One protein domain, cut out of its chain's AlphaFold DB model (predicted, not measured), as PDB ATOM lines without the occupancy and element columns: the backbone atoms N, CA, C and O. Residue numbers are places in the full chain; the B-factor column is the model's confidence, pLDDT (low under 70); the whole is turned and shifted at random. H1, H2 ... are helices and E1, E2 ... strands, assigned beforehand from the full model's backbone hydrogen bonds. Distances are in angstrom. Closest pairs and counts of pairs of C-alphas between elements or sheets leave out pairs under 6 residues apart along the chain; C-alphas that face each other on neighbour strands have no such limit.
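AT A GLANCE: This is residues 447 to 636 of the 672 residues of the protein "KLTH0H05258p" of Lachancea thermotolerans (strain ATCC 56472 / CBS 6340 / NRRL Y-8284) (UniProt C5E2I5). Two twisted sheets stand partly face to face as a sandwich with crossed strands: a smaller sheet of E1, E2, E4 and E7 covers part of a larger sheet in which the long strands E5, E6, E9 and E10 run side by side. The larger sheet reaches well beyond the smaller one, with the far parts of the hairpin E5 and E6 and the short strand E8 beside the first residues of E9; at the hairpin's tip, residues 515 to 520 stick out. The 190 printed residues include one named helix and ten named strands, in the order H1 E1 E2 E3 E4 E5 E6 E7 E8 E9 E10, and the class is mostly strand. The smaller sheet has the order E1 - E2 - E4 - E7, antiparallel throughout, while the larger is branched and mixed. The whole is loose, with a radius of gyration of the C-alphas of 20.4 A and spans of 62 by 47 by 31 A.

IN THESE COORDINATES: The printed part begins with H1, residues 447 to 451, whose C-alpha 447 is at (109.178, 75.959, 145.645). E1, residues 454 to 460, and E2, residues 465 to 471, form a hairpin. E3 is residues 475 to 477, and E4, residues 482 to 490, is 26.2 A long from first to last C-alpha. E5, residues 496 to 515, is the longest strand by residues; it measures 49.7 A, bends by 75 degrees at residue 499 and ends with C-alpha 515 at (144.522, 85.476, 155.166). E6, residues 521 to 538, measures 46.0 A and bends by 59 degrees at residue 535. E7 is residues 546 to 554, 22.6 A, and E8 is residues 573 to 576. E9, residues 588 to 604, measures 42.8 A. E10, residues 614 to 627, measures 39.0 A, bends by 53 degrees at residue 623 and ends with C-alpha 627 at (119.281, 73.893, 137.205).

HOW THE PARTS SIT: In the branched sheet E9 has three neighbours: E5 on one side, and on the other side E8 beside residues 588 to 592 and E10 beside residues 594 to 604. E5 and E9 are antiparallel, with N 504 and O 597 2.8 A apart, within hydrogen-bond range. E6 lies on the other side of E5 from E9, antiparallel to E5, with N 507 and O 530 at 2.8 A. E8, E9 and E10 form a meander, each strand the antiparallel neighbour of the one before; N 592 and O 573 are 2.8 A apart, and N 596 and O 622 are 2.8 A apart. E3 is parallel to E10, with N 476 and O 625 at 2.9 A. In the other sheet, E1 and E2 are antiparallel at 164 degrees with N 456 and O 469 at 2.8 A, E2 and E4 at 166 degrees with N 468 and O 487 at 2.8 A, and E4 and E7 at 171 degrees with N 486 and O 549 at 2.8 A. The two sheets form a sandwich, two sheets face to face; the facing parts are 9.7 A centre to centre, and the strands stand at 51 degrees. The closest C-alphas of E6 and E7 are those of Leu 534 and Leu 554, 5.9 A apart. H1 only grazes the branched sheet; 0 of its 1 O i to N i+4 pairs is within hydrogen-bond range, against 2 of 2 O i to N i+3 pairs.

THE WHOLE: The two C-alphas farthest apart, those of Gly 582 and Gln 610, are 63.6 A apart. The printed part has no cut. The long links are E7 to E8, with 18 residues, and E8 to E9, with 11. The mean pLDDT of the printed part is 87.4, and it is under 70 at residues 562 to 566, 578 to 586, 609, 611 and 632 to 636.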
ATOM      1  N   TYR A 447     108.679  74.949 146.575       77.06
ATOM      2  CA  TYR A 447     109.178  75.959 145.645       77.06
ATOM      3  C   TYR A 447     108.457  75.961 144.285       77.06
ATOM      4  O   TYR A 447     108.917  76.641 143.372       77.06
ATOM      5  N   ALA A 448     107.317  75.270 144.134       77.81
ATOM      6  CA  ALA A 448     106.512  75.278 142.903       77.81
ATOM      7  C   ALA A 448     106.168  76.702 142.408       77.81
ATOM      8  O   ALA A 448     106.176  76.958 141.207       77.81
ATOM      9  N   ALA A 449     105.979  77.663 143.320       79.94
ATOM     10  CA  ALA A 449     105.771  79.077 142.991       79.94
ATOM     11  C   ALA A 449     106.943  79.733 142.220       79.94
ATOM     12  O   ALA A 449     106.749  80.745 141.556       79.94
ATOM     13  N   LEU A 450     108.157  79.169 142.253       83.75
ATOM     14  CA  LEU A 450     109.296  79.661 141.461       83.75
ATOM     15  C   LEU A 450     109.220  79.258 139.976       83.75
ATOM     16  O   LEU A 450     109.948  79.832 139.168       83.75
ATOM     17  N   TYR A 451     108.350  78.306 139.624       84.12
ATOM     18  CA  TYR A 451     108.046  77.903 138.244       84.12
ATOM     19  C   TYR A 451     106.869  78.680 137.645       84.12
ATOM     20  O   TYR A 451     106.576  78.533 136.462       84.12
ATOM     21  N   GLN A 452     106.173  79.482 138.455       86.12
ATOM     22  CA  GLN A 452     105.079  80.324 137.988       86.12
ATOM     23  C   GLN A 452     105.618  81.579 137.293       86.12
ATOM     24  O   GLN A 452     106.709  82.073 137.603       86.12
ATOM     25  N   GLY A 453     104.814  82.108 136.369       88.19
ATOM     26  CA  GLY A 453     105.106  83.355 135.675       88.19
ATOM     27  C   GLY A 453     105.260  84.518 136.655       88.19
ATOM     28  O   GLY A 453     104.440  84.708 137.550       88.19
ATOM     29  N   PHE A 454     106.318  85.303 136.479       89.19
ATOM     30  CA  PHE A 454     106.665  86.423 137.343       89.19
ATOM     31  C   PHE A 454     106.647  87.737 136.556       89.19
ATOM     32  O   PHE A 454     107.387  87.882 135.580       89.19
ATOM     33  N   THR A 455     105.844  88.701 137.013       93.19
ATOM     34  CA  THR A 455     105.771  90.057 136.453       93.19
ATOM     35  C   THR A 455     106.525  91.089 137.296       93.19
ATOM     36  O   THR A 455     106.604  90.988 138.523       93.19
ATOM     37  N   ALA A 456     107.095  92.105 136.642       93.44
ATOM     38  CA  ALA A 456     107.812  93.198 137.289       93.44
ATOM     39  C   ALA A 456     107.704  94.512 136.505       93.44
ATOM     40  O   ALA A 456     108.327  94.676 135.457       93.44
ATOM     41  N   VAL A 457     107.014  95.490 137.093       93.75
ATOM     42  CA  VAL A 457     106.945  96.861 136.571       93.75
ATOM     43  C   VAL A 457     108.110  97.699 137.106       93.75
ATOM     44  O   VAL A 457     108.446  97.651 138.293       93.75
ATOM     45  N   THR A 458     108.718  98.513 136.248       94.06
ATOM     46  CA  THR A 458     109.695  99.537 136.629       94.06
ATOM     47  C   THR A 458     109.621 100.766 135.719       94.06
ATOM     48  O   THR A 458     108.966 100.744 134.679       94.06
ATOM     49  N   SER A 459     110.278 101.860 136.104       92.69
ATOM     50  CA  SER A 459     110.312 103.088 135.312       92.69
ATOM     51  C   SER A 459     111.659 103.808 135.389       92.69
ATOM     52  O   SER A 459     112.350 103.836 136.410       92.69
ATOM     53  N   LEU A 460     112.041 104.410 134.266       91.94
ATOM     54  CA  LEU A 460     113.194 105.282 134.125       91.94
ATOM     55  C   LEU A 460     112.743 106.737 134.259       91.94
ATOM     56  O   LEU A 460     111.895 107.168 133.485       91.94
ATOM     57  N   ARG A 461     113.370 107.487 135.179       83.38
ATOM     58  CA  ARG A 461     113.307 108.964 135.284       83.38
ATOM     59  C   ARG A 461     111.889 109.540 135.142       83.38
ATOM     60  O   ARG A 461     111.524 109.989 134.065       83.38
ATOM     61  N   GLU A 462     111.117 109.560 136.230       85.12
ATOM     62  CA  GLU A 462     109.786 110.204 136.243       85.12
ATOM     63  C   GLU A 462     108.887 109.707 135.092       85.12
ATOM     64  O   GLU A 462     108.239 110.474 134.380       85.12
ATOM     65  N   GLU A 463     108.904 108.382 134.903       86.75
ATOM     66  CA  GLU A 463     108.086 107.636 133.935       86.75
ATOM     67  C   GLU A 463     108.374 107.940 132.452       86.75
ATOM     68  O   GLU A 463     107.673 107.439 131.582       86.75
ATOM     69  N   MET A 464     109.474 108.645 132.145       91.12
ATOM     70  CA  MET A 464     109.993 108.892 130.786       91.12
ATOM     71  C   MET A 464     110.082 107.611 129.926       91.12
ATOM     72  O   MET A 464     109.800 107.645 128.727       91.12
ATOM     73  N   LEU A 465     110.426 106.477 130.548       94.75
ATOM     74  CA  LEU A 465     110.212 105.134 130.000       94.75
ATOM     75  C   LEU A 465     109.665 104.222 131.108       94.75
ATOM     76  O   LEU A 465     110.396 103.891 132.043       94.75
ATOM     77  N   ALA A 466     108.407 103.804 131.007       96.25
ATOM     78  CA  ALA A 466     107.853 102.712 131.800       96.25
ATOM     79  C   ALA A 466     108.176 101.359 131.141       96.25
ATOM     80  O   ALA A 466     108.312 101.266 129.919       96.25
ATOM     81  N   CYS A 467     108.336 100.316 131.950       96.50
ATOM     82  CA  CYS A 467     108.666  98.958 131.528       96.50
ATOM     83  C   CYS A 467     107.853  97.965 132.366       96.50
ATOM     84  O   CYS A 467     108.035  97.928 133.581       96.50
ATOM     85  N   ASP A 468     107.013  97.149 131.738       97.25
ATOM     86  CA  ASP A 468     106.437  95.946 132.349       97.25
ATOM     87  C   ASP A 468     107.124  94.710 131.762       97.25
ATOM     88  O   ASP A 468     107.390  94.646 130.561       97.25
ATOM     89  N   ILE A 469     107.490  93.761 132.618       96.81
ATOM     90  CA  ILE A 469     108.337  92.613 132.284       96.81
ATOM     91  C   ILE A 469     107.674  91.349 132.790       96.81
ATOM     92  O   ILE A 469     107.401  91.240 133.979       96.81
ATOM     93  N   PHE A 470     107.530  90.361 131.915       97.06
ATOM     94  CA  PHE A 470     107.102  89.010 132.247       97.06
ATOM     95  C   PHE A 470     108.240  88.014 131.997       97.06
ATOM     96  O   PHE A 470     108.859  88.001 130.929       97.06
ATOM     97  N   LEU A 471     108.497  87.158 132.985       95.81
ATOM     98  CA  LEU A 471     109.350  85.974 132.885       95.81
ATOM     99  C   LEU A 471     108.468  84.746 133.119       95.81
ATOM    100  O   LEU A 471     107.771  84.708 134.130       95.81
ATOM    101  N   SER A 472     108.514  83.722 132.263       94.94
ATOM    102  CA  SER A 472     107.657  82.538 132.459       94.94
ATOM    103  C   SER A 472     108.015  81.695 133.686       94.94
ATOM    104  O   SER A 472     107.171  80.943 134.158       94.94
ATOM    105  N   SER A 473     109.243  81.810 134.199       92.88
ATOM    106  CA  SER A 473     109.724  81.098 135.386       92.88
ATOM    107  C   SER A 473     110.951  81.797 135.988       92.88
ATOM    108  O   SER A 473     111.697  82.489 135.291       92.88
ATOM    109  N   ARG A 474     111.196  81.586 137.288       92.25
ATOM    110  CA  ARG A 474     112.454  81.926 137.987       92.25
ATOM    111  C   ARG A 474     113.402  80.729 138.121       92.25
ATOM    112  O   ARG A 474     114.572  80.916 138.466       92.25
ATOM    113  N   VAL A 475     112.920  79.520 137.843       92.50
ATOM    114  CA  VAL A 475     113.739  78.317 137.649       92.50
ATOM    115  C   VAL A 475     113.971  78.124 136.155       92.50
ATOM    116  O   VAL A 475     113.022  78.056 135.377       92.50
ATOM    117  N   VAL A 476     115.231  78.039 135.747       92.94
ATOM    118  CA  VAL A 476     115.628  77.862 134.346       92.94
ATOM    119  C   VAL A 476     116.354  76.530 134.247       92.94
ATOM    120  O   VAL A 476     117.391  76.365 134.881       92.94
ATOM    121  N   GLU A 477     115.835  75.572 133.483       93.00
ATOM    122  CA  GLU A 477     116.600  74.359 133.163       93.00
ATOM    123  C   GLU A 477     117.564  74.640 131.997       93.00
ATOM    124  O   GLU A 477     117.279  75.467 131.126       93.00
ATOM    125  N   PHE A 478     118.714  73.960 131.956       93.19
ATOM    126  CA  PHE A 478     119.556  73.972 130.753       93.19
ATOM    127  C   PHE A 478     118.786  73.410 129.540       93.19
ATOM    128  O   PHE A 478     118.012  72.468 129.674       93.19
ATOM    129  N   ASP A 479     119.024  73.984 128.356       94.00
ATOM    130  CA  ASP A 479     118.414  73.649 127.050       94.00
ATOM    131  C   ASP A 479     116.880  73.830 126.918       94.00
ATOM    132  O   ASP A 479     116.366  73.914 125.794       94.00
ATOM    133  N   ALA A 480     116.150  73.966 128.028       93.00
ATOM    134  CA  ALA A 480     114.718  74.261 128.056       93.00
ATOM    135  C   ALA A 480     114.398  75.708 127.614       93.00
ATOM    136  O   ALA A 480     115.212  76.614 127.829       93.00
ATOM    137  N   PRO A 481     113.219  75.953 127.005       94.06
ATOM    138  CA  PRO A 481     112.782  77.291 126.627       94.06
ATOM    139  C   PRO A 481     112.298  78.103 127.842       94.06
ATOM    140  O   PRO A 481     111.467  77.662 128.632       94.06
ATOM    141  N   LEU A 482     112.794  79.331 127.936       94.94
ATOM    142  CA  LEU A 482     112.377  80.395 128.839       94.94
ATOM    143  C   LEU A 482     111.744  81.505 127.994       94.94
ATOM    144  O   LEU A 482     112.399  82.070 127.114       94.94
ATOM    145  N   GLN A 483     110.496  81.854 128.296       96.81
ATOM    146  CA  GLN A 483     109.834  82.999 127.684       96.81
ATOM    147  C   GLN A 483     110.124  84.258 128.507       96.81
ATOM    148  O   GLN A 483     109.935  84.288 129.726       96.81
ATOM    149  N   VAL A 484     110.552  85.310 127.815       97.81
ATOM    150  CA  VAL A 484     110.736  86.656 128.365       97.81
ATOM    151  C   VAL A 484     110.003  87.642 127.472       97.81
ATOM    152  O   VAL A 484     110.265  87.694 126.272       97.81
ATOM    153  N   SER A 485     109.120  88.457 128.038       97.50
ATOM    154  CA  SER A 485     108.534  89.601 127.338       97.50
ATOM    155  C   SER A 485     108.675  90.884 128.149       97.50
ATOM    156  O   SER A 485     108.716  90.878 129.377       97.50
ATOM    157  N   LEU A 486     108.802  91.992 127.429       97.44
ATOM    158  CA  LEU A 486     108.996  93.340 127.939       97.44
ATOM    159  C   LEU A 486     108.114  94.275 127.108       97.44
ATOM    160  O   LEU A 486     108.353  94.452 125.913       97.44
ATOM    161  N   GLN A 487     107.121  94.883 127.749       97.62
ATOM    162  CA  GLN A 487     106.362  95.999 127.201       97.62
ATOM    163  C   GLN A 487     106.976  97.301 127.717       97.62
ATOM    164  O   GLN A 487     107.096  97.522 128.920       97.62
ATOM    165  N   MET A 488     107.367  98.177 126.802       96.88
ATOM    166  CA  MET A 488     107.919  99.496 127.090       96.88
ATOM    167  C   MET A 488     106.949 100.574 126.626       96.88
ATOM    168  O   MET A 488     106.449 100.516 125.506       96.88
ATOM    169  N   VAL A 489     106.723 101.581 127.467       96.44
ATOM    170  CA  VAL A 489     105.899 102.749 127.135       96.44
ATOM    171  C   VAL A 489     106.725 104.007 127.367       96.44
ATOM    172  O   VAL A 489     107.185 104.268 128.479       96.44
ATOM    173  N   LYS A 490     106.939 104.777 126.304       95.06
ATOM    174  CA  LYS A 490     107.604 106.080 126.344       95.06
ATOM    175  C   LYS A 490     106.597 107.168 126.695       95.06
ATOM    176  O   LYS A 490     105.535 107.234 126.082       95.06
ATOM    177  N   ARG A 491     106.960 108.058 127.622       93.44
ATOM    178  CA  ARG A 491     106.154 109.245 127.961       93.44
ATOM    179  C   ARG A 491     106.117 110.258 126.816       93.44
ATOM    180  O   ARG A 491     105.064 110.808 126.519       93.44
ATOM    181  N   ASP A 492     107.259 110.449 126.163       90.50
ATOM    182  CA  ASP A 492     107.393 111.154 124.891       90.50
ATOM    183  C   ASP A 492     108.358 110.360 123.994       90.50
ATOM    184  O   ASP A 492     109.395 109.867 124.449       90.50
ATOM    185  N   ALA A 493     107.999 110.200 122.721       87.25
ATOM    186  CA  ALA A 493     108.826 109.534 121.723       87.25
ATOM    187  C   ALA A 493     109.957 110.428 121.177       87.25
ATOM    188  O   ALA A 493     110.925 109.895 120.648       87.25
ATOM    189  N   GLN A 494     109.857 111.753 121.329       87.94
ATOM    190  CA  GLN A 494     110.883 112.723 120.932       87.94
ATOM    191  C   GLN A 494     111.976 112.878 122.001       87.94
ATOM    192  O   GLN A 494     113.151 113.032 121.668       87.94
ATOM    193  N   GLU A 495     111.627 112.804 123.291       90.56
ATOM    194  CA  GLU A 495     112.613 112.860 124.385       90.56
ATOM    195  C   GLU A 495     113.357 111.531 124.589       90.56
ATOM    196  O   GLU A 495     114.500 111.519 125.050       90.56
ATOM    197  N   CYS A 496     112.723 110.404 124.251       92.12
ATOM    198  CA  CYS A 496     113.199 109.060 124.564       92.12
ATOM    199  C   CYS A 496     113.226 108.162 123.316       92.12
ATOM    200  O   CYS A 496     112.220 107.964 122.637       92.12
ATOM    201  N   GLN A 497     114.373 107.542 123.044       93.81
ATOM    202  CA  GLN A 497     114.552 106.571 121.966       93.81
ATOM    203  C   GLN A 497     115.141 105.282 122.542       93.81
ATOM    204  O   GLN A 497     116.286 105.264 122.994       93.81
ATOM    205  N   VAL A 498     114.380 104.187 122.522       95.12
ATOM    206  CA  VAL A 498     114.927 102.853 122.812       95.12
ATOM    207  C   VAL A 498     115.657 102.359 121.564       95.12
ATOM    208  O   VAL A 498     115.157 102.511 120.455       95.12
ATOM    209  N   LEU A 499     116.849 101.797 121.755       95.62
ATOM    210  CA  LEU A 499     117.773 101.399 120.689       95.62
ATOM    211  C   LEU A 499     117.860  99.881 120.555       95.62
ATOM    212  O   LEU A 499     117.907  99.350 119.453       95.62
ATOM    213  N   PHE A 500     117.910  99.184 121.690       96.94
ATOM    214  CA  PHE A 500     118.002  97.730 121.753       96.94
ATOM    215  C   PHE A 500     117.554  97.201 123.114       96.94
ATOM    216  O   PHE A 500     117.596  97.909 124.124       96.94
ATOM    217  N   THR A 501     117.186  95.923 123.144       97.88
ATOM    218  CA  THR A 501     117.072  95.111 124.356       97.88
ATOM    219  C   THR A 501     117.929  93.855 124.213       97.88
ATOM    220  O   THR A 501     117.659  93.021 123.353       97.88
ATOM    221  N   ASP A 502     118.949  93.692 125.061       98.19
ATOM    222  CA  ASP A 502     119.637  92.406 125.241       98.19
ATOM    223  C   ASP A 502     119.024  91.657 126.434       98.19
ATOM    224  O   ASP A 502     118.805  92.248 127.496       98.19
ATOM    225  N   VAL A 503     118.863  90.337 126.309       98.06
ATOM    226  CA  VAL A 503     118.637  89.439 127.451       98.06
ATOM    227  C   VAL A 503     119.888  88.595 127.670       98.06
ATOM    228  O   VAL A 503     120.355  87.892 126.770       98.06
ATOM    229  N   LEU A 504     120.455  88.680 128.871       97.56
ATOM    230  CA  LEU A 504     121.700  88.028 129.272       97.56
ATOM    231  C   LEU A 504     121.451  87.092 130.460       97.56
ATOM    232  O   LEU A 504     120.664  87.419 131.347       97.56
ATOM    233  N   VAL A 505     122.202  85.998 130.545       97.19
ATOM    234  CA  VAL A 505     122.381  85.240 131.791       97.19
ATOM    235  C   VAL A 505     123.775  85.508 132.347       97.19
ATOM    236  O   VAL A 505     124.763  85.513 131.611       97.19
ATOM    237  N   GLN A 506     123.865  85.733 133.651       96.62
ATOM    238  CA  GLN A 506     125.121  85.853 134.377       96.62
ATOM    239  C   GLN A 506     125.225  84.748 135.424       96.62
ATOM    240  O   GLN A 506     124.281  84.507 136.170       96.62
ATOM    241  N   GLN A 507     126.405  84.147 135.529       96.00
ATOM    242  CA  GLN A 507     126.824  83.302 136.638       96.00
ATOM    243  C   GLN A 507     127.856  84.038 137.499       96.00
ATOM    244  O   GLN A 507     128.792  84.646 136.978       96.00
ATOM    245  N   THR A 508     127.725  83.914 138.815       95.62
ATOM    246  CA  THR A 508     128.706  84.366 139.804       95.62
ATOM    247  C   THR A 508     129.190  83.164 140.610       95.62
ATOM    248  O   THR A 508     128.454  82.630 141.444       95.62
ATOM    249  N   LEU A 509     130.434  82.747 140.372       94.56
ATOM    250  CA  LEU A 509     131.145  81.773 141.200       94.56
ATOM    251  C   LEU A 509     131.772  82.506 142.384       94.56
ATOM    252  O   LEU A 509     132.475  83.494 142.177       94.56
ATOM    253  N   SER A 510     131.531  82.039 143.607       93.50
ATOM    254  CA  SER A 510     132.060  82.662 144.824       93.50
ATOM    255  C   SER A 510     132.708  81.648 145.758       93.50
ATOM    256  O   SER A 510     132.176  80.555 145.931       93.50
ATOM    257  N   ILE A 511     133.822  82.028 146.383       92.50
ATOM    258  CA  ILE A 511     134.567  81.230 147.374       92.50
ATOM    259  C   ILE A 511     135.085  82.140 148.499       92.50
ATOM    260  O   ILE A 511     135.275  83.337 148.254       92.50
ATOM    261  N   PRO A 512     135.370  81.613 149.702       90.56
ATOM    262  CA  PRO A 512     135.956  82.407 150.775       90.56
ATOM    263  C   PRO A 512     137.344  82.966 150.425       90.56
ATOM    264  O   PRO A 512     138.150  82.327 149.739       90.56
ATOM    265  N   CYS A 513     137.643  84.147 150.965       88.81
ATOM    266  CA  CYS A 513     139.012  84.631 151.117       88.81
ATOM    267  C   CYS A 513     139.606  84.135 152.449       88.81
ATOM    268  O   CYS A 513     138.896  83.994 153.447       88.81
ATOM    269  N   VAL A 514     140.911  83.860 152.461       86.38
ATOM    270  CA  VAL A 514     141.680  83.436 153.642       86.38
ATOM    271  C   VAL A 514     142.966  84.253 153.717       86.38
ATOM    272  O   VAL A 514     143.714  84.328 152.736       86.38
ATOM    273  N   ASP A 515     143.246  84.822 154.888       84.31
ATOM    274  CA  ASP A 515     144.522  85.476 155.166       84.31
ATOM    275  C   ASP A 515     145.654  84.435 155.197       84.31
ATOM    276  O   ASP A 515     145.574  83.405 155.871       84.31
ATOM    277  N   THR A 516     146.733  84.701 154.459       81.56
ATOM    278  CA  THR A 516     147.906  83.818 154.408       81.56
ATOM    279  C   THR A 516     148.726  83.782 155.693       81.56
ATOM    280  O   THR A 516     149.433  82.793 155.891       81.56
ATOM    281  N   ALA A 517     148.647  84.807 156.549       83.44
ATOM    282  CA  ALA A 517     149.413  84.875 157.792       83.44
ATOM    283  C   ALA A 517     148.735  84.113 158.942       83.44
ATOM    284  O   ALA A 517     149.377  83.293 159.596       83.44
ATOM    285  N   THR A 518     147.442  84.352 159.176       82.69
ATOM    286  CA  THR A 518     146.675  83.729 160.272       82.69
ATOM    287  C   THR A 518     145.945  82.445 159.877       82.69
ATOM    288  O   THR A 518     145.599  81.650 160.747       82.69
ATOM    289  N   GLY A 519     145.672  82.230 158.584       79.12
ATOM    290  CA  GLY A 519     144.797  81.153 158.109       79.12
ATOM    291  C   GLY A 519     143.300  81.398 158.349       79.12
ATOM    292  O   GLY A 519     142.494  80.507 158.083       79.12
ATOM    293  N   VAL A 520     142.912  82.583 158.835       83.19
ATOM    294  CA  VAL A 520     141.521  82.934 159.164       83.19
ATOM    295  C   VAL A 520     140.742  83.368 157.914       83.19
ATOM    296  O   VAL A 520     141.284  83.959 156.980       83.19
ATOM    297  N   LEU A 521     139.440  83.069 157.906       81.69
ATOM    298  CA  LEU A 521     138.493  83.424 156.846       81.69
ATOM    299  C   LEU A 521     138.166  84.932 156.867       81.69
ATOM    300  O   LEU A 521     137.320  85.377 157.647       81.69
ATOM    301  N   GLU A 522     138.774  85.722 155.979       85.38
ATOM    302  CA  GLU A 522     138.482  87.160 155.816       85.38
ATOM    303  C   GLU A 522     136.989  87.400 155.533       85.38
ATOM    304  O   GLU A 522     136.396  86.593 154.828       85.38
ATOM    305  N   PRO A 523     136.350  88.500 155.971       84.12
ATOM    306  CA  PRO A 523     134.910  88.726 155.758       84.12
ATOM    307  C   PRO A 523     134.483  88.875 154.283       84.12
ATOM    308  O   PRO A 523     133.286  88.919 154.001       84.12
ATOM    309  N   THR A 524     135.426  88.957 153.339       88.12
ATOM    310  CA  THR A 524     135.131  89.028 151.901       88.12
ATOM    311  C   THR A 524     135.103  87.643 151.251       88.12
ATOM    312  O   THR A 524     135.731  86.691 151.716       88.12
ATOM    313  N   ASN A 525     134.383  87.540 150.135       90.00
ATOM    314  CA  ASN A 525     134.472  86.400 149.230       90.00
ATOM    315  C   ASN A 525     135.142  86.849 147.929       90.00
ATOM    316  O   ASN A 525     134.958  87.981 147.474       90.00
ATOM    317  N   PHE A 526     135.877  85.946 147.291       92.12
ATOM    318  CA  PHE A 526     136.233  86.125 145.894       92.12
ATOM    319  C   PHE A 526     135.013  85.853 145.020       92.12
ATOM    320  O   PHE A 526     134.277  84.906 145.284       92.12
ATOM    321  N   HIS A 527     134.854  86.632 143.950       93.38
ATOM    322  CA  HIS A 527     133.820  86.436 142.942       93.38
ATOM    323  C   HIS A 527     134.444  86.372 141.540       93.38
ATOM    324  O   HIS A 527     135.119  87.314 141.120       93.38
ATOM    325  N   GLN A 528     134.180  85.297 140.792       92.94
ATOM    326  CA  GLN A 528     134.356  85.262 139.338       92.94
ATOM    327  C   GLN A 528     132.978  85.401 138.684       92.94
ATOM    328  O   GLN A 528     132.080  84.600 138.939       92.94
ATOM    329  N   VAL A 529     132.817  86.412 137.833       93.94
ATOM    330  CA  VAL A 529     131.571  86.670 137.099       93.94
ATOM    331  C   VAL A 529     131.747  86.266 135.637       93.94
ATOM    332  O   VAL A 529     132.765  86.581 135.021       93.94
ATOM    333  N   GLN A 530     130.751  85.579 135.084       93.81
ATOM    334  CA  GLN A 530     130.674  85.171 133.682       93.81
ATOM    335  C   GLN A 530     129.294  85.556 133.134       93.81
ATOM    336  O   GLN A 530     128.297  85.368 133.827       93.81
ATOM    337  N   THR A 531     129.214  86.066 131.902       94.38
ATOM    338  CA  THR A 531     127.952  86.542 131.304       94.38
ATOM    339  C   THR A 531     127.841  86.086 129.855       94.38
ATOM    340  O   THR A 531     128.792  86.237 129.091       94.38
ATOM    341  N   VAL A 532     126.673  85.573 129.469       94.81
ATOM    342  CA  VAL A 532     126.341  85.127 128.107       94.81
ATOM    343  C   VAL A 532     125.068  85.835 127.648       94.81
ATOM    344  O   VAL A 532     124.128  85.993 128.426       94.81
ATOM    345  N   ARG A 533     125.027  86.271 126.384       96.19
ATOM    346  CA  ARG A 533     123.810  86.814 125.765       96.19
ATOM    347  C   ARG A 533     122.936  85.669 125.260       96.19
ATOM    348  O   ARG A 533     123.417  84.848 124.487       96.19
ATOM    349  N   LEU A 534     121.677  85.642 125.693       96.44
ATOM    350  CA  LEU A 534     120.665  84.682 125.246       96.44
ATOM    351  C   LEU A 534     119.870  85.226 124.055       96.44
ATOM    352  O   LEU A 534     119.571  84.488 123.125       96.44
ATOM    353  N   GLY A 535     119.550  86.522 124.082       96.81
ATOM    354  CA  GLY A 535     118.777  87.193 123.044       96.81
ATOM    355  C   GLY A 535     119.163  88.660 122.890       96.81
ATOM    356  O   GLY A 535     119.756  89.264 123.787       96.81
ATOM    357  N   ASN A 536     118.830  89.218 121.735       97.44
ATOM    358  CA  ASN A 536     118.942  90.629 121.392       97.44
ATOM    359  C   ASN A 536     117.766  90.984 120.479       97.44
ATOM    360  O   ASN A 536     117.342  90.151 119.678       97.44
ATOM    361  N   MET A 537     117.250  92.199 120.616       97.25
ATOM    362  CA  MET A 537     116.305  92.786 119.679       97.25
ATOM    363  C   MET A 537     116.600  94.282 119.572       97.25
ATOM    364  O   MET A 537     116.512  95.002 120.570       97.25
ATOM    365  N   ASP A 538     116.978  94.729 118.381       96.31
ATOM    366  CA  ASP A 538     117.271  96.132 118.086       96.31
ATOM    367  C   ASP A 538     115.999  96.847 117.585       96.31
ATOM    368  O   ASP A 538     115.119  96.228 116.982       96.31
ATOM    369  N   PHE A 539     115.885  98.152 117.843       92.44
ATOM    370  CA  PHE A 539     114.724  98.977 117.497       92.44
ATOM    371  C   PHE A 539     115.110 100.055 116.479       92.44
ATOM    372  O   PHE A 539     116.035 100.832 116.708       92.44
ATOM    373  N   CYS A 540     114.375 100.123 115.364       86.50
ATOM    374  CA  CYS A 540     114.623 101.089 114.285       86.50
ATOM    375  C   CYS A 540     113.558 102.194 114.170       86.50
ATOM    376  O   CYS A 540     113.774 103.156 113.441       86.50
ATOM    377  N   ASP A 541     112.415 102.059 114.851       81.44
ATOM    378  CA  ASP A 541     111.337 103.053 114.824       81.44
ATOM    379  C   ASP A 541     111.469 104.013 116.014       81.44
ATOM    380  O   ASP A 541     111.329 103.629 117.177       81.44
ATOM    381  N   GLU A 542     111.765 105.274 115.715       76.81
ATOM    382  CA  GLU A 542     111.956 106.311 116.728       76.81
ATOM    383  C   GLU A 542     110.618 106.808 117.306       76.81
ATOM    384  O   GLU A 542     110.572 107.251 118.454       76.81
ATOM    385  N   GLN A 543     109.510 106.703 116.563       84.25
ATOM    386  CA  GLN A 543     108.248 107.388 116.871       84.25
ATOM    387  C   GLN A 543     107.231 106.529 117.636       84.25
ATOM    388  O   GLN A 543     106.406 107.086 118.362       84.25
ATOM    389  N   GLN A 544     107.298 105.197 117.549       89.31
ATOM    390  CA  GLN A 544     106.422 104.300 118.319       89.31
ATOM    391  C   GLN A 544     106.499 104.576 119.834       89.31
ATOM    392  O   GLN A 544     107.535 104.356 120.459       89.31
ATOM    393  N   GLN A 545     105.400 105.041 120.445       93.00
ATOM    394  CA  GLN A 545     105.321 105.277 121.898       93.00
ATOM    395  C   GLN A 545     105.380 103.974 122.710       93.00
ATOM    396  O   GLN A 545     106.024 103.937 123.757       93.00
ATOM    397  N   CYS A 546     104.737 102.914 122.219       94.62
ATOM    398  CA  CYS A 546     104.723 101.592 122.840       94.62
ATOM    399  C   CYS A 546     105.599 100.627 122.037       94.62
ATOM    400  O   CYS A 546     105.443 100.522 120.823       94.62
ATOM    401  N   LEU A 547     106.492  99.910 122.716       96.12
ATOM    402  CA  LEU A 547     107.464  98.991 122.123       96.12
ATOM    403  C   LEU A 547     107.415  97.648 122.856       96.12
ATOM    404  O   LEU A 547     107.583  97.603 124.072       96.12
ATOM    405  N   ASN A 548     107.231  96.548 122.124       96.25
ATOM    406  CA  ASN A 548     107.147  95.204 122.698       96.25
ATOM    407  C   ASN A 548     108.352  94.363 122.264       96.25
ATOM    408  O   ASN A 548     108.507  94.083 121.078       96.25
ATOM    409  N   ALA A 549     109.176  93.928 123.217       96.81
ATOM    410  CA  ALA A 549     110.207  92.917 122.997       96.81
ATOM    411  C   ALA A 549     109.714  91.567 123.531       96.81
ATOM    412  O   ALA A 549     109.383  91.450 124.709       96.81
ATOM    413  N   ALA A 550     109.667  90.547 122.675       97.19
ATOM    414  CA  ALA A 550     109.224  89.205 123.040       97.19
ATOM    415  C   ALA A 550     110.250  88.164 122.587       97.19
ATOM    416  O   ALA A 550     110.575  88.059 121.407       97.19
ATOM    417  N   PHE A 551     110.731  87.372 123.539       97.62
ATOM    418  CA  PHE A 551     111.697  86.303 123.341       97.62
ATOM    419  C   PHE A 551     111.056  84.985 123.816       97.62
ATOM    420  O   PHE A 551     111.145  84.663 125.002       97.62
ATOM    421  N   PRO A 552     110.347  84.244 122.942       94.19
ATOM    422  CA  PRO A 552     109.553  83.080 123.353       94.19
ATOM    423  C   PRO A 552     110.392  81.831 123.666       94.19
ATOM    424  O   PRO A 552     109.968  81.001 124.462       94.19
ATOM    425  N   GLU A 553     111.580  81.702 123.066       95.12
ATOM    426  CA  GLU A 553     112.447  80.522 123.184       95.12
ATOM    427  C   GLU A 553     113.895  80.885 123.557       95.12
ATOM    428  O   GLU A 553     114.850  80.455 122.903       95.12
ATOM    429  N   LEU A 554     114.105  81.681 124.612       96.44
ATOM    430  CA  LEU A 554     115.459  81.807 125.162       96.44
ATOM    431  C   LEU A 554     115.860  80.483 125.806       96.44
ATOM    432  O   LEU A 554     115.097  79.911 126.571       96.44
ATOM    433  N   ARG A 555     117.068  79.998 125.538       96.00
ATOM    434  CA  ARG A 555     117.594  78.762 126.135       96.00
ATOM    435  C   ARG A 555     118.957  79.061 126.734       96.00
ATOM    436  O   ARG A 555     119.733  79.796 126.129       96.00
ATOM    437  N   VAL A 556     119.269  78.495 127.898       94.38
ATOM    438  CA  VAL A 556     120.640  78.494 128.439       94.38
ATOM    439  C   VAL A 556     121.277  77.169 128.020       94.38
ATOM    440  O   VAL A 556     120.958  76.147 128.627       94.38
ATOM    441  N   PRO A 557     122.109  77.121 126.963       90.75
ATOM    442  CA  PRO A 557     122.488  75.842 126.385       90.75
ATOM    443  C   PRO A 557     123.497  75.100 127.267       90.75
ATOM    444  O   PRO A 557     124.456  75.692 127.775       90.75
ATOM    445  N   SER A 558     123.327  73.787 127.426       86.88
ATOM    446  CA  SER A 558     124.245  72.947 128.209       86.88
ATOM    447  C   SER A 558     125.648  72.869 127.609       86.88
ATOM    448  O   SER A 558     126.590  72.552 128.331       86.88
ATOM    449  N   THR A 559     125.836  73.256 126.344       74.69
ATOM    450  CA  THR A 559     127.158  73.440 125.722       74.69
ATOM    451  C   THR A 559     128.016  74.498 126.426       74.69
ATOM    452  O   THR A 559     129.240  74.451 126.317       74.69
ATOM    453  N   LEU A 560     127.416  75.391 127.227       79.62
ATOM    454  CA  LEU A 560     128.147  76.272 128.143       79.62
ATOM    455  C   LEU A 560     128.863  75.506 129.269       79.62
ATOM    456  O   LEU A 560     129.721  76.085 129.925       79.62
ATOM    457  N   LYS A 561     128.603  74.208 129.480       71.25
ATOM    458  CA  LYS A 561     129.398  73.307 130.338       71.25
ATOM    459  C   LYS A 561     130.689  72.882 129.619       71.25
ATOM    460  O   LYS A 561     130.969  71.698 129.448       71.25
ATOM    461  N   THR A 562     131.465  73.857 129.139       61.47
ATOM    462  CA  THR A 562     132.654  73.600 128.310       61.47
ATOM    463  C   THR A 562     133.753  72.851 129.074       61.47
ATOM    464  O   THR A 562     133.825  72.892 130.304       61.47
ATOM    465  N   VAL A 563     134.676  72.222 128.337       50.88
ATOM    466  CA  VAL A 563     135.890  71.604 128.907       50.88
ATOM    467  C   VAL A 563     136.850  72.666 129.486       50.88
ATOM    468  O   VAL A 563     137.618  72.376 130.406       50.88
ATOM    469  N   GLU A 564     136.777  73.922 129.021       59.59
ATOM    470  CA  GLU A 564     137.482  75.060 129.626       59.59
ATOM    471  C   GLU A 564     136.831  75.453 130.969       59.59
ATOM    472  O   GLU A 564     136.120  76.453 131.050       59.59
ATOM    473  N   ARG A 565     137.127  74.710 132.051       60.78
ATOM    474  CA  ARG A 565     136.587  74.884 133.429       60.78
ATOM    475  C   ARG A 565     136.487  76.333 133.958       60.78
ATOM    476  O   ARG A 565     135.742  76.577 134.904       60.78
ATOM    477  N   ASN A 566     137.236  77.280 133.387       62.84
ATOM    478  CA  ASN A 566     137.267  78.702 133.757       62.84
ATOM    479  C   ASN A 566     136.179  79.567 133.082       62.84
ATOM    480  O   ASN A 566     136.064  80.747 133.416       62.84
ATOM    481  N   ARG A 567     135.426  79.016 132.121       70.31
ATOM    482  CA  ARG A 567     134.361  79.683 131.340       70.31
ATOM    483  C   ARG A 567     133.028  78.929 131.354       70.31
ATOM    484  O   ARG A 567     132.117  79.272 130.602       70.31
ATOM    485  N   SER A 568     132.936  77.878 132.163       86.38
ATOM    486  CA  SER A 568     131.793  76.975 132.136       86.38
ATOM    487  C   SER A 568     130.655  77.457 133.030       86.38
ATOM    488  O   SER A 568     130.879  77.878 134.169       86.38
ATOM    489  N   PHE A 569     129.425  77.351 132.529       92.00
ATOM    490  CA  PHE A 569     128.218  77.508 133.340       92.00
ATOM    491  C   PHE A 569     127.896  76.188 134.043       92.00
ATOM    492  O   PHE A 569     127.977  75.116 133.449       92.00
ATOM    493  N   PHE A 570     127.519  76.280 135.312       92.94
ATOM    494  CA  PHE A 570     127.172  75.176 136.196       92.94
ATOM    495  C   PHE A 570     125.757  75.397 136.762       92.94
ATOM    496  O   PHE A 570     125.300  76.544 136.804       92.94
ATOM    497  N   PRO A 571     125.061  74.340 137.218       93.38
ATOM    498  CA  PRO A 571     123.827  74.482 137.989       93.38
ATOM    499  C   PRO A 571     124.022  75.310 139.265       93.38
ATOM    500  O   PRO A 571     125.133  75.443 139.782       93.38
ATOM    501  N   HIS A 572     122.922  75.843 139.792       93.19
ATOM    502  CA  HIS A 572     122.870  76.516 141.079       93.19
ATOM    503  C   HIS A 572     123.336  75.559 142.178       93.19
ATOM    504  O   HIS A 572     122.874  74.423 142.280       93.19
ATOM    505  N   TYR A 573     124.288  76.025 142.978       92.38
ATOM    506  CA  TYR A 573     124.972  75.220 143.978       92.38
ATOM    507  C   TYR A 573     125.376  76.123 145.139       92.38
ATOM    508  O   TYR A 573     126.019  77.156 144.949       92.38
ATOM    509  N   GLU A 574     125.009  75.721 146.344       89.81
ATOM    510  CA  GLU A 574     125.305  76.407 147.592       89.81
ATOM    511  C   GLU A 574     125.482  75.314 148.647       89.81
ATOM    512  O   GLU A 574     124.541  74.585 148.945       89.81
ATOM    513  N   GLU A 575     126.698  75.153 149.163       84.94
ATOM    514  CA  GLU A 575     127.000  74.151 150.190       84.94
ATOM    515  C   GLU A 575     127.850  74.792 151.290       84.94
ATOM    516  O   GLU A 575     128.843  75.456 150.958       84.94
ATOM    517  N   PRO A 576     127.528  74.592 152.581       79.38
ATOM    518  CA  PRO A 576     128.332  75.113 153.680       79.38
ATOM    519  C   PRO A 576     129.729  74.478 153.694       79.38
ATOM    520  O   PRO A 576     129.940  73.347 153.251       79.38
ATOM    521  N   SER A 577     130.707  75.218 154.209       71.81
ATOM    522  CA  SER A 577     132.082  74.747 154.359       71.81
ATOM    523  C   SER A 577     132.192  73.657 155.419       71.81
ATOM    524  O   SER A 577     131.889  73.875 156.594       71.81
ATOM    525  N   LEU A 578     132.686  72.484 155.009       66.69
ATOM    526  CA  LEU A 578     132.936  71.364 155.916       66.69
ATOM    527  C   LEU A 578     134.016  71.722 156.948       66.69
ATOM    528  O   LEU A 578     133.922  71.313 158.101       66.69
ATOM    529  N   ALA A 579     134.994  72.542 156.550       61.31
ATOM    530  CA  ALA A 579     136.063  73.037 157.415       61.31
ATOM    531  C   ALA A 579     135.622  74.139 158.404       61.31
ATOM    532  O   ALA A 579     136.407  74.503 159.275       61.31
ATOM    533  N   ALA A 580     134.399  74.674 158.282       56.47
ATOM    534  CA  ALA A 580     133.867  75.735 159.145       56.47
ATOM    535  C   ALA A 580     132.594  75.326 159.917       56.47
ATOM    536  O   ALA A 580     131.881  76.188 160.430       56.47
ATOM    537  N   ARG A 581     132.286  74.023 160.017       55.78
ATOM    538  CA  ARG A 581     131.169  73.531 160.845       55.78
ATOM    539  C   ARG A 581     131.360  73.980 162.304       55.78
ATOM    540  O   ARG A 581     132.336  73.594 162.939       55.78
ATOM    541  N   GLY A 582     130.419  74.776 162.818       54.84
ATOM    542  CA  GLY A 582     130.463  75.352 164.169       54.84
ATOM    543  C   GLY A 582     131.085  76.754 164.272       54.84
ATOM    544  O   GLY A 582     131.177  77.278 165.377       54.84
ATOM    545  N   LEU A 583     131.491  77.375 163.157       58.97
ATOM    546  CA  LEU A 583     131.923  78.775 163.115       58.97
ATOM    547  C   LEU A 583     130.845  79.648 162.462       58.97
ATOM    548  O   LEU A 583     130.563  79.497 161.273       58.97
ATOM    549  N   GLU A 584     130.294  80.594 163.222       61.16
ATOM    550  CA  GLU A 584     129.419  81.638 162.682       61.16
ATOM    551  C   GLU A 584     130.227  82.861 162.192       61.16
ATOM    552  O   GLU A 584     131.214  83.237 162.832       61.16
ATOM    553  N   PRO A 585     129.827  83.524 161.088       63.06
ATOM    554  CA  PRO A 585     128.724  83.157 160.200       63.06
ATOM    555  C   PRO A 585     129.057  81.918 159.354       63.06
ATOM    556  O   PRO A 585     130.123  81.878 158.732       63.06
ATOM    557  N   VAL A 586     128.136  80.951 159.263       68.31
ATOM    558  CA  VAL A 586     128.274  79.803 158.346       68.31
ATOM    559  C   VAL A 586     128.493  80.306 156.916       68.31
ATOM    560  O   VAL A 586     127.730  81.124 156.402       68.31
ATOM    561  N   ARG A 587     129.540  79.804 156.246       76.25
ATOM    562  CA  ARG A 587     129.896  80.229 154.883       76.25
ATOM    563  C   ARG A 587     129.908  79.096 153.882       76.25
ATOM    564  O   ARG A 587     130.425  78.014 154.158       76.25
ATOM    565  N   SER A 588     129.441  79.403 152.680       82.62
ATOM    566  CA  SER A 588     129.485  78.511 151.529       82.62
ATOM    567  C   SER A 588     130.929  78.308 151.051       82.62
ATOM    568  O   SER A 588     131.630  79.276 150.759       82.62
ATOM    569  N   ARG A 589     131.383  77.054 150.936       86.25
ATOM    570  CA  ARG A 589     132.730  76.714 150.408       86.25
ATOM    571  C   ARG A 589     132.908  77.090 148.940       86.25
ATOM    572  O   ARG A 589     133.990  77.465 148.509       86.25
ATOM    573  N   LEU A 590     131.819  76.958 148.194       91.69
ATOM    574  CA  LEU A 590     131.649  77.359 146.812       91.69
ATOM    575  C   LEU A 590     130.168  77.702 146.647       91.69
ATOM    576  O   LEU A 590     129.306  76.920 147.049       91.69
ATOM    577  N   ARG A 591     129.887  78.864 146.063       93.56
ATOM    578  CA  ARG A 591     128.547  79.322 145.689       93.56
ATOM    579  C   ARG A 591     128.505  79.570 144.189       93.56
ATOM    580  O   ARG A 591     129.356  80.286 143.666       93.56
ATOM    581  N   VAL A 592     127.502  79.026 143.517       94.81
ATOM    582  CA  VAL A 592     127.183  79.267 142.109       94.81
ATOM    583  C   VAL A 592     125.807  79.923 142.077       94.81
ATOM    584  O   VAL A 592     124.798  79.253 142.281       94.81
ATOM    585  N   ALA A 593     125.765  81.240 141.884       95.19
ATOM    586  CA  ALA A 593     124.527  82.020 141.838       95.19
ATOM    587  C   ALA A 593     124.306  82.620 140.444       95.19
ATOM    588  O   ALA A 593     125.277  82.929 139.748       95.19
ATOM    589  N   HIS A 594     123.046  82.825 140.052       95.94
ATOM    590  CA  HIS A 594     122.690  83.244 138.695       95.94
ATOM    591  C   HIS A 594     121.756  84.462 138.686       95.94
ATOM    592  O   HIS A 594     120.821  84.560 139.480       95.94
ATOM    593  N   GLU A 595     122.011  85.396 137.766       96.56
ATOM    594  CA  GLU A 595     121.149  86.549 137.481       96.56
ATOM    595  C   GLU A 595     120.718  86.501 136.006       96.56
ATOM    596  O   GLU A 595     121.574  86.484 135.118       96.56
ATOM    597  N   LEU A 596     119.415  86.562 135.726       97.19
ATOM    598  CA  LEU A 596     118.922  86.986 134.416       97.19
ATOM    599  C   LEU A 596     118.977  88.518 134.361       97.19
ATOM    600  O   LEU A 596     118.598  89.196 135.322       97.19
ATOM    601  N   LYS A 597     119.457  89.080 133.250       97.56
ATOM    602  CA  LYS A 597     119.569  90.527 133.052       97.56
ATOM    603  C   LYS A 597     118.897  90.955 131.769       97.56
ATOM    604  O   LYS A 597     119.301  90.522 130.694       97.56
ATOM    605  N   ILE A 598     117.945  91.868 131.894       97.81
ATOM    606  CA  ILE A 598     117.401  92.610 130.764       97.81
ATOM    607  C   ILE A 598     118.138  93.947 130.718       97.81
ATOM    608  O   ILE A 598     118.188  94.687 131.704       97.81
ATOM    609  N   VAL A 599     118.771  94.225 129.585       97.75
ATOM    610  CA  VAL A 599     119.511  95.457 129.327       97.75
ATOM    611  C   VAL A 599     118.790  96.217 128.234       97.75
ATOM    612  O   VAL A 599     118.711  95.729 127.113       97.75
ATOM    613  N   ILE A 600     118.355  97.433 128.541       97.50
ATOM    614  CA  ILE A 600     117.689  98.326 127.596       97.50
ATOM    615  C   ILE A 600     118.643  99.491 127.302       97.50
ATOM    616  O   ILE A 600     119.067 100.217 128.211       97.50
ATOM    617  N   GLY A 601     119.026  99.638 126.035       96.69
ATOM    618  CA  GLY A 601     119.812 100.770 125.548       96.69
ATOM    619  C   GLY A 601     118.895 101.916 125.141       96.69
ATOM    620  O   GLY A 601     117.994 101.710 124.334       96.69
ATOM    621  N   VAL A 602     119.119 103.112 125.687       95.31
ATOM    622  CA  VAL A 602     118.252 104.282 125.476       95.31
ATOM    623  C   VAL A 602     119.089 105.505 125.098       95.31
ATOM    624  O   VAL A 602     120.105 105.784 125.737       95.31
ATOM    625  N   HIS A 603     118.659 106.259 124.090       94.31
ATOM    626  CA  HIS A 603     119.065 107.644 123.868       94.31
ATOM    627  C   HIS A 603     118.022 108.588 124.481       94.31
ATOM    628  O   HIS A 603     116.821 108.403 124.304       94.31
ATOM    629  N   ILE A 604     118.498 109.587 125.228       92.19
ATOM    630  CA  ILE A 604     117.675 110.642 125.825       92.19
ATOM    631  C   ILE A 604     118.069 111.973 125.184       92.19
ATOM    632  O   ILE A 604     119.225 112.398 125.303       92.19
ATOM    633  N   ASN A 605     117.112 112.626 124.535       90.06
ATOM    634  CA  ASN A 605     117.226 114.010 124.090       90.06
ATOM    635  C   ASN A 605     116.921 114.937 125.277       90.06
ATOM    636  O   ASN A 605     116.089 114.613 126.120       90.06
ATOM    637  N   GLN A 606     117.620 116.069 125.387       84.69
ATOM    638  CA  GLN A 606     117.375 117.046 126.455       84.69
ATOM    639  C   GLN A 606     116.737 118.302 125.848       84.69
ATOM    640  O   GLN A 606     117.328 118.878 124.930       84.69
ATOM    641  N   PRO A 607     115.560 118.749 126.326       74.69
ATOM    642  CA  PRO A 607     114.895 119.915 125.760       74.69
ATOM    643  C   PRO A 607     115.764 121.172 125.916       74.69
ATOM    644  O   PRO A 607     116.200 121.515 127.014       74.69
ATOM    645  N   GLY A 608     116.016 121.857 124.797       75.31
ATOM    646  CA  GLY A 608     116.766 123.118 124.736       75.31
ATOM    647  C   GLY A 608     118.283 123.009 124.524       75.31
ATOM    648  O   GLY A 608     118.917 124.036 124.293       75.31
ATOM    649  N   ASP A 609     118.877 121.811 124.545       67.69
ATOM    650  CA  ASP A 609     120.326 121.622 124.379       67.69
ATOM    651  C   ASP A 609     120.642 120.944 123.032       67.69
ATOM    652  O   ASP A 609     120.284 119.790 122.815       67.69
ATOM    653  N   GLN A 610     121.340 121.636 122.118       71.56
ATOM    654  CA  GLN A 610     121.722 121.098 120.792       71.56
ATOM    655  C   GLN A 610     122.837 120.028 120.852       71.56
ATOM    656  O   GLN A 610     123.402 119.632 119.829       71.56
ATOM    657  N   GLN A 611     123.204 119.570 122.049       68.25
ATOM    658  CA  GLN A 611     124.191 118.515 122.247       68.25
ATOM    659  C   GLN A 611     123.659 117.129 121.852       68.25
ATOM    660  O   GLN A 611     122.463 116.867 121.779       68.25
ATOM    661  N   ARG A 612     124.595 116.214 121.576       81.50
ATOM    662  CA  ARG A 612     124.294 114.859 121.091       81.50
ATOM    663  C   ARG A 612     123.435 114.064 122.093       81.50
ATOM    664  O   ARG A 612     123.691 114.168 123.295       81.50
ATOM    665  N   PRO A 613     122.518 113.198 121.614       85.50
ATOM    666  CA  PRO A 613     121.626 112.408 122.461       85.50
ATOM    667  C   PRO A 613     122.390 111.609 123.519       85.50
ATOM    668  O   PRO A 613     123.338 110.867 123.229       85.50
ATOM    669  N   LYS A 614     121.960 111.718 124.777       91.06
ATOM    670  CA  LYS A 614     122.640 111.081 125.902       91.06
ATOM    671  C   LYS A 614     122.308 109.595 125.946       91.06
ATOM    672  O   LYS A 614     121.184 109.219 126.257       91.06
ATOM    673  N   SER A 615     123.295 108.746 125.670       92.94
ATOM    674  CA  SER A 615     123.142 107.296 125.827       92.94
ATOM    675  C   SER A 615     123.112 106.900 127.310       92.94
ATOM    676  O   SER A 615     123.968 107.313 128.101       92.94
ATOM    677  N   VAL A 616     122.123 106.092 127.686       93.94
ATOM    678  CA  VAL A 616     121.916 105.524 129.021       93.94
ATOM    679  C   VAL A 616     121.654 104.027 128.880       93.94
ATOM    680  O   VAL A 616     120.948 103.592 127.973       93.94
ATOM    681  N   ARG A 617     122.227 103.231 129.789       94.56
ATOM    682  CA  ARG A 617     122.003 101.786 129.866       94.56
ATOM    683  C   ARG A 617     121.193 101.474 131.121       94.56
ATOM    684  O   ARG A 617     121.706 101.572 132.237       94.56
ATOM    685  N   LEU A 618     119.933 101.099 130.933       94.94
ATOM    686  CA  LEU A 618     119.081 100.575 131.996       94.94
ATOM    687  C   LEU A 618     119.351  99.071 132.115       94.94
ATOM    688  O   LEU A 618     119.201  98.341 131.140       94.94
ATOM    689  N   THR A 619     119.793  98.608 133.285       96.50
ATOM    690  CA  THR A 619     120.064  97.183 133.537       96.50
ATOM    691  C   THR A 619     119.194  96.694 134.684       96.50
ATOM    692  O   THR A 619     119.371  97.113 135.831       96.50
ATOM    693  N   ILE A 620     118.273  95.790 134.363       95.81
ATOM    694  CA  ILE A 620     117.290  95.200 135.272       95.81
ATOM    695  C   ILE A 620     117.728  93.762 135.550       95.81
ATOM    696  O   ILE A 620     118.044  93.019 134.619       95.81
ATOM    697  N   LYS A 621     117.804  93.381 136.827       95.56
ATOM    698  CA  LYS A 621     118.349  92.096 137.280       95.56
ATOM    699  C   LYS A 621     117.301  91.300 138.046       95.56
ATOM    700  O   LYS A 621     116.677  91.818 138.978       95.56
ATOM    701  N   PHE A 622     117.200  90.023 137.704       94.25
ATOM    702  CA  PHE A 622     116.350  89.042 138.362       94.25
ATOM    703  C   PHE A 622     117.229  87.884 138.848       94.25
ATOM    704  O   PHE A 622     117.931  87.290 138.026       94.25
ATOM    705  N   PRO A 623     117.241  87.545 140.149       94.12
ATOM    706  CA  PRO A 623     117.857  86.299 140.586       94.12
ATOM    707  C   PRO A 623     117.070  85.123 139.991       94.12
ATOM    708  O   PRO A 623     115.838  85.157 139.960       94.12
ATOM    709  N   ILE A 624     117.778  84.092 139.531       94.31
ATOM    710  CA  ILE A 624     117.189  82.855 138.999       94.31
ATOM    711  C   ILE A 624     117.917  81.631 139.565       94.31
ATOM    712  O   ILE A 624     119.078  81.719 139.966       94.31
ATOM    713  N   ALA A 625     117.248  80.481 139.564       92.81
ATOM    714  CA  ALA A 625     117.874  79.187 139.812       92.81
ATOM    715  C   ALA A 625     118.097  78.489 138.464       92.81
ATOM    716  O   ALA A 625     117.158  77.938 137.895       92.81
ATOM    717  N   LEU A 626     119.327  78.531 137.941       93.94
ATOM    718  CA  LEU A 626     119.710  77.716 136.787       93.94
ATOM    719  C   LEU A 626     119.937  76.279 137.271       93.94
ATOM    720  O   LEU A 626     120.801  76.060 138.112       93.94
ATOM    721  N   VAL A 627     119.188  75.300 136.777       92.44
ATOM    722  CA  VAL A 627     119.281  73.893 137.205       92.44
ATOM    723  C   VAL A 627     119.555  72.973 136.015       92.44
ATOM    724  O   VAL A 627     119.402  73.365 134.860       92.44
ATOM    725  N   ASP A 628     120.022  71.754 136.286       89.00
ATOM    726  CA  ASP A 628     120.173  70.731 135.243       89.00
ATOM    727  C   ASP A 628     118.817  70.357 134.610       89.00
ATOM    728  O   ASP A 628     117.776  70.598 135.227       89.00
ATOM    729  N   PRO A 629     118.814  69.736 133.413       83.31
ATOM    730  CA  PRO A 629     117.607  69.131 132.857       83.31
ATOM    731  C   PRO A 629     116.979  68.136 133.841       83.31
ATOM    732  O   PRO A 629     117.682  67.544 134.669       83.31
ATOM    733  N   ASP A 630     115.659  67.981 133.748       73.00
ATOM    734  CA  ASP A 630     114.827  67.097 134.578       73.00
ATOM    735  C   ASP A 630     114.754  67.487 136.071       73.00
ATOM    736  O   ASP A 630     114.053  66.841 136.852       73.00
ATOM    737  N   MET A 631     115.429  68.557 136.507       76.38
ATOM    738  CA  MET A 631     115.498  68.932 137.928       76.38
ATOM    739  C   MET A 631     114.306  69.749 138.433       76.38
ATOM    740  O   MET A 631     114.108  69.848 139.646       76.38
ATOM    741  N   GLY A 632     113.498  70.305 137.532       63.78
ATOM    742  CA  GLY A 632     112.150  70.793 137.799       63.78
ATOM    743  C   GLY A 632     111.052  69.783 137.497       63.78
ATOM    744  O   GLY A 632     109.932  69.959 137.977       63.78
ATOM    745  N   CYS A 633     111.365  68.666 136.832       53.94
ATOM    746  CA  CYS A 633     110.403  67.582 136.641       53.94
ATOM    747  C   CYS A 633     109.951  66.924 137.958       53.94
ATOM    748  O   CYS A 633     108.962  66.205 137.945       53.94
ATOM    749  N   CYS A 634     110.571  67.228 139.106       53.81
ATOM    750  CA  CYS A 634     110.024  66.896 140.426       53.81
ATOM    751  C   CYS A 634     108.677  67.584 140.731       53.81
ATOM    752  O   CYS A 634     107.940  67.098 141.582       53.81
ATOM    753  N   VAL A 635     108.331  68.699 140.073       50.81
ATOM    754  CA  VAL A 635     106.998  69.325 140.201       50.81
ATOM    755  C   VAL A 635     105.943  68.544 139.409       50.81
ATOM    756  O   VAL A 635     104.776  68.521 139.799       50.81
ATOM    757  N   ASN A 636     106.350  67.856 138.341       51.88
ATOM    758  CA  ASN A 636     105.472  66.971 137.590       51.88
ATOM    759  C   ASN A 636     105.249  65.687 138.399       51.88
ATOM    760  O   ASN A 636     106.202  65.000 138.771       51.88
TER     761      ASN A 636